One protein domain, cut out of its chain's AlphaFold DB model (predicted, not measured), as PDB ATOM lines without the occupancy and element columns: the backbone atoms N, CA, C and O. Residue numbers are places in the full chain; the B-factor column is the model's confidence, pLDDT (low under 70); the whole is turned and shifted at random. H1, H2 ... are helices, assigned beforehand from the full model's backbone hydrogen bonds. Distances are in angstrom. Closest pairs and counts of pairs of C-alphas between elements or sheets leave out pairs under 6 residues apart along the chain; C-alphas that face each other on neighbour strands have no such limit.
ATOM      1  N   PRO A 130     -30.385  12.024  27.891       68.94
ATOM      2  CA  PRO A 130     -31.607  12.615  27.348       68.94
ATOM      3  C   PRO A 130     -32.187  11.724  26.235       68.94
ATOM      4  O   PRO A 130     -31.753  11.793  25.087       68.94
ATOM      5  N   THR A 131     -33.158  10.867  26.555       71.25
ATOM      6  CA  THR A 131     -33.713   9.881  25.603       71.25
ATOM      7  C   THR A 131     -34.801  10.447  24.692       71.25
ATOM      8  O   THR A 131     -34.789  10.184  23.493       71.25
ATOM      9  N   VAL A 132     -35.723  11.253  25.226       76.88
ATOM     10  CA  VAL A 132     -36.901  11.713  24.466       76.88
ATOM     11  C   VAL A 132     -36.517  12.792  23.453       76.88
ATOM     12  O   VAL A 132     -36.847  12.681  22.278       76.88
ATOM     13  N   TYR A 133     -35.737  13.794  23.862       76.31
ATOM     14  CA  TYR A 133     -35.283  14.860  22.960       76.31
ATOM     15  C   TYR A 133     -34.400  14.356  21.805       76.31
ATOM     16  O   TYR A 133     -34.396  14.935  20.720       76.31
ATOM     17  N   ALA A 134     -33.652  13.271  22.016       75.44
ATOM     18  CA  ALA A 134     -32.813  12.684  20.975       75.44
ATOM     19  C   ALA A 134     -33.629  12.000  19.866       75.44
ATOM     20  O   ALA A 134     -33.175  11.978  18.722       75.44
ATOM     21  N   ALA A 135     -34.816  11.480  20.192       80.94
ATOM     22  CA  ALA A 135     -35.695  10.779  19.260       80.94
ATOM     23  C   ALA A 135     -36.551  11.716  18.387       80.94
ATOM     24  O   ALA A 135     -37.117  11.274  17.390       80.94
ATOM     25  N   LEU A 136     -36.657  13.001  18.744       79.56
ATOM     26  CA  LEU A 136     -37.467  13.961  17.997       79.56
ATOM     27  C   LEU A 136     -36.731  14.500  16.757       79.56
ATOM     28  O   LEU A 136     -35.532  14.810  16.832       79.56
ATOM     29  N   PRO A 137     -37.433  14.676  15.618       77.94
ATOM     30  CA  PRO A 137     -36.867  15.344  14.455       77.94
ATOM     31  C   PRO A 137     -36.580  16.811  14.795       77.94
ATOM     32  O   PRO A 137     -37.441  17.540  15.287       77.94
ATOM     33  N   LYS A 138     -35.344  17.251  14.542       77.19
ATOM     34  CA  LYS A 138     -34.869  18.602  14.865       77.19
ATOM     35  C   LYS A 138     -34.751  19.419  13.587       77.19
ATOM     36  O   LYS A 138     -34.002  19.040  12.690       77.19
ATOM     37  N   LEU A 195      -8.283  26.307  35.913       65.12
ATOM     38  CA  LEU A 195      -8.173  26.943  34.594       65.12
ATOM     39  C   LEU A 195      -6.801  26.721  33.927       65.12
ATOM     40  O   LEU A 195      -6.712  26.669  32.703       65.12
ATOM     41  N   GLN A 196      -5.737  26.575  34.723       66.06
ATOM     42  CA  GLN A 196      -4.396  26.253  34.222       66.06
ATOM     43  C   GLN A 196      -4.297  24.826  33.648       66.06
ATOM     44  O   GLN A 196      -3.441  24.574  32.799       66.06
ATOM     45  N   ASP A 197      -5.191  23.916  34.047       68.06
ATOM     46  CA  ASP A 197      -5.327  22.561  33.501       68.06
ATOM     47  C   ASP A 197      -6.374  22.539  32.370       68.06
ATOM     48  O   ASP A 197      -7.522  22.105  32.516       68.06
ATOM     49  N   ASN A 198      -5.972  23.086  31.220       60.88
ATOM     50  CA  ASN A 198      -6.856  23.350  30.080       60.88
ATOM     51  C   ASN A 198      -7.531  22.075  29.526       60.88
ATOM     52  O   ASN A 198      -8.687  22.105  29.108       60.88
ATOM     53  N   VAL A 199      -6.837  20.931  29.546       67.19
ATOM     54  CA  VAL A 199      -7.345  19.689  28.937       67.19
ATOM     55  C   VAL A 199      -8.422  19.041  29.813       67.19
ATOM     56  O   VAL A 199      -9.467  18.631  29.301       67.19
ATOM     57  N   ALA A 200      -8.218  18.991  31.134       65.94
ATOM     58  CA  ALA A 200      -9.194  18.406  32.052       65.94
ATOM     59  C   ALA A 200     -10.451  19.278  32.199       65.94
ATOM     60  O   ALA A 200     -11.568  18.757  32.264       65.94
ATOM     61  N   VAL A 201     -10.295  20.607  32.207       70.12
ATOM     62  CA  VAL A 201     -11.428  21.534  32.316       70.12
ATOM     63  C   VAL A 201     -12.273  21.558  31.046       70.12
ATOM     64  O   VAL A 201     -13.499  21.545  31.158       70.12
ATOM     65  N   ALA A 202     -11.668  21.513  29.856       66.62
ATOM     66  CA  ALA A 202     -12.419  21.439  28.602       66.62
ATOM     67  C   ALA A 202     -13.314  20.185  28.550       66.62
ATOM     68  O   ALA A 202     -14.512  20.287  28.285       66.62
ATOM     69  N   SER A 203     -12.767  19.020  28.914       67.75
ATOM     70  CA  SER A 203     -13.536  17.770  28.978       67.75
ATOM     71  C   SER A 203     -14.657  17.821  30.026       67.75
ATOM     72  O   SER A 203     -15.770  17.343  29.785       67.75
ATOM     73  N   LEU A 204     -14.410  18.444  31.183       72.12
ATOM     74  CA  LEU A 204     -15.421  18.609  32.228       72.12
ATOM     75  C   LEU A 204     -16.556  19.547  31.794       72.12
ATOM     76  O   LEU A 204     -17.716  19.286  32.111       72.12
ATOM     77  N   ILE A 205     -16.242  20.627  31.077       73.06
ATOM     78  CA  ILE A 205     -17.236  21.552  30.517       73.06
ATOM     79  C   ILE A 205     -18.129  20.810  29.524       73.06
ATOM     80  O   ILE A 205     -19.355  20.856  29.643       73.06
ATOM     81  N   ASP A 206     -17.526  20.070  28.599       69.81
ATOM     82  CA  ASP A 206     -18.246  19.364  27.542       69.81
ATOM     83  C   ASP A 206     -19.170  18.284  28.080       69.81
ATOM     84  O   ASP A 206     -20.356  18.230  27.742       69.81
ATOM     85  N   THR A 207     -18.644  17.456  28.978       72.94
ATOM     86  CA  THR A 207     -19.425  16.400  29.610       72.94
ATOM     87  C   THR A 207     -20.491  17.000  30.514       72.94
ATOM     88  O   THR A 207     -21.666  16.699  30.362       72.94
ATOM     89  N   ARG A 208     -20.139  17.905  31.430       75.81
ATOM     90  CA  ARG A 208     -21.078  18.329  32.468       75.81
ATOM     91  C   ARG A 208     -22.071  19.376  31.989       75.81
ATOM     92  O   ARG A 208     -23.260  19.233  32.273       75.81
ATOM     93  N   MET A 209     -21.610  20.437  31.326       77.25
ATOM     94  CA  MET A 209     -22.480  21.545  30.923       77.25
ATOM     95  C   MET A 209     -23.350  21.148  29.736       77.25
ATOM     96  O   MET A 209     -24.561  21.368  29.785       77.25
ATOM     97  N   GLY A 210     -22.760  20.508  28.721       74.75
ATOM     98  CA  GLY A 210     -23.494  20.034  27.547       74.75
ATOM     99  C   GLY A 210     -24.646  19.107  27.936       74.75
ATOM    100  O   GLY A 210     -25.800  19.348  27.577       74.75
ATOM    101  N   GLN A 211     -24.369  18.107  28.776       77.62
ATOM    102  CA  GLN A 211     -25.392  17.169  29.245       77.62
ATOM    103  C   GLN A 211     -26.450  17.834  30.134       77.62
ATOM    104  O   GLN A 211     -27.628  17.500  30.035       77.62
ATOM    105  N   LYS A 212     -26.086  18.811  30.978       78.81
ATOM    106  CA  LYS A 212     -27.062  19.518  31.830       78.81
ATOM    107  C   LYS A 212     -28.048  20.363  31.026       78.81
ATOM    108  O   LYS A 212     -29.231  20.397  31.369       78.81
ATOM    109  N   VAL A 213     -27.589  21.002  29.952       80.19
ATOM    110  CA  VAL A 213     -28.470  21.725  29.024       80.19
ATOM    111  C   VAL A 213     -29.434  20.749  28.351       80.19
ATOM    112  O   VAL A 213     -30.643  20.980  28.355       80.19
ATOM    113  N   LEU A 214     -28.928  19.616  27.860       78.06
ATOM    114  CA  LEU A 214     -29.770  18.599  27.233       78.06
ATOM    115  C   LEU A 214     -30.785  17.986  28.207       78.06
ATOM    116  O   LEU A 214     -31.936  17.798  27.827       78.06
ATOM    117  N   GLN A 215     -30.411  17.741  29.466       81.00
ATOM    118  CA  GLN A 215     -31.338  17.286  30.512       81.00
ATOM    119  C   GLN A 215     -32.472  18.292  30.739       81.00
ATOM    120  O   GLN A 215     -33.639  17.906  30.819       81.00
ATOM    121  N   LYS A 216     -32.160  19.593  30.805       79.06
ATOM    122  CA  LYS A 216     -33.189  20.626  30.979       79.06
ATOM    123  C   LYS A 216     -34.127  20.700  29.775       79.06
ATOM    124  O   LYS A 216     -35.332  20.812  29.979       79.06
ATOM    125  N   ILE A 217     -33.597  20.608  28.555       76.12
ATOM    126  CA  ILE A 217     -34.407  20.581  27.328       76.12
ATOM    127  C   ILE A 217     -35.300  19.337  27.303       76.12
ATOM    128  O   ILE A 217     -36.496  19.454  27.060       76.12
ATOM    129  N   ASN A 218     -34.753  18.165  27.628       78.44
ATOM    130  CA  ASN A 218     -35.516  16.922  27.695       78.44
ATOM    131  C   ASN A 218     -36.686  17.031  28.687       78.44
ATOM    132  O   ASN A 218     -37.813  16.679  28.355       78.44
ATOM    133  N   ASN A 219     -36.455  17.619  29.864       80.44
ATOM    134  CA  ASN A 219     -37.517  17.849  30.845       80.44
ATOM    135  C   ASN A 219     -38.571  18.854  30.359       80.44
ATOM    136  O   ASN A 219     -39.750  18.654  30.626       80.44
ATOM    137  N   LEU A 220     -38.178  19.908  29.637       75.88
ATOM    138  CA  LEU A 220     -39.128  20.868  29.057       75.88
ATOM    139  C   LEU A 220     -40.021  20.227  27.991       75.88
ATOM    140  O   LEU A 220     -41.192  20.580  27.887       75.88
ATOM    141  N   VAL A 221     -39.483  19.286  27.219       76.94
ATOM    142  CA  VAL A 221     -40.245  18.539  26.213       76.94
ATOM    143  C   VAL A 221     -41.211  17.553  26.871       76.94
ATOM    144  O   VAL A 221     -42.354  17.449  26.444       76.94
ATOM    145  N   VAL A 222     -40.772  16.847  27.917       78.69
ATOM    146  CA  VAL A 222     -41.583  15.809  28.574       78.69
ATOM    147  C   VAL A 222     -42.658  16.397  29.490       78.69
ATOM    148  O   VAL A 222     -43.784  15.916  29.500       78.69
ATOM    149  N   MET A 223     -42.323  17.422  30.274       73.94
ATOM    150  CA  MET A 223     -43.214  17.986  31.298       73.94
ATOM    151  C   MET A 223     -43.880  19.301  30.865       73.94
ATOM    152  O   MET A 223     -44.662  19.873  31.624       73.94
ATOM    153  N   GLY A 224     -43.578  19.799  29.663       64.12
ATOM    154  CA  GLY A 224     -43.967  21.139  29.234       64.12
ATOM    155  C   GLY A 224     -43.206  22.234  29.992       64.12
ATOM    156  O   GLY A 224     -42.418  21.982  30.906       64.12
ATOM    157  N   SER A 225     -43.434  23.497  29.623       57.41
ATOM    158  CA  SER A 225     -42.730  24.650  30.206       57.41
ATOM    159  C   SER A 225     -43.021  24.889  31.695       57.41
ATOM    160  O   SER A 225     -42.397  25.766  32.291       57.41
ATOM    161  N   GLY A 226     -43.936  24.137  32.323       48.91
ATOM    162  CA  GLY A 226     -44.319  24.264  33.738       48.91
ATOM    163  C   GLY A 226     -44.992  25.596  34.104       48.91
ATOM    164  O   GLY A 226     -45.661  25.699  35.126       48.91
TER     165      GLY A 226
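Overview. This is residues 130 to 138 and 195 to 226 of the 230 residues of the protein "Phage major capsid protein" of Vibrio maritimus (UniProt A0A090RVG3). One long helix, H2, makes the length of the model, and a short helical turn, H1, packs on the part of it toward its C-terminal end. The other end of H2 sticks out: residues 195 to 210, of which 198 to 210 belong to H2, stand free. The printed part has 41 residues with two named helices, H1 then H2, and no named strand; its class is all helix. It is only just extended, close to loose, with a radius of gyration of the C-alphas of 13.6 A, and spans 40 by 22 by 13 A.

Arrangement. H2, residues 198 to 223, touches H1, residues 131 to 135, with residues 214 to 222 alone. Their closest C-alphas, those of Tyr 133 and Asn 218, are 5.2 A apart. In H2 every O i to N i+4 pair is within hydrogen-bond range; in H1 0 of 1 is, beside 1 of 2 O i to N i+3 pairs.

Along the chain. H2 measures 36.8 A from C-alpha 198 at (-6.856, 23.350, 30.080) to C-alpha 223 at (-43.214, 17.986, 31.298). H1 measures 6.7 A and begins at C-alpha 131, (-33.713, 9.881, 25.603).

Size, cuts and confidence. The C-alphas farthest apart, those of Gln 196 and Gly 224, are 40.2 A apart. Residues 139 to 194 are not printed, and C-alphas 138 and 195 are 34.2 A apart across this cut. Mean pLDDT of the printed part is 72.8; residues 195 to 200 and 224 to 226 are among the 13 under 70.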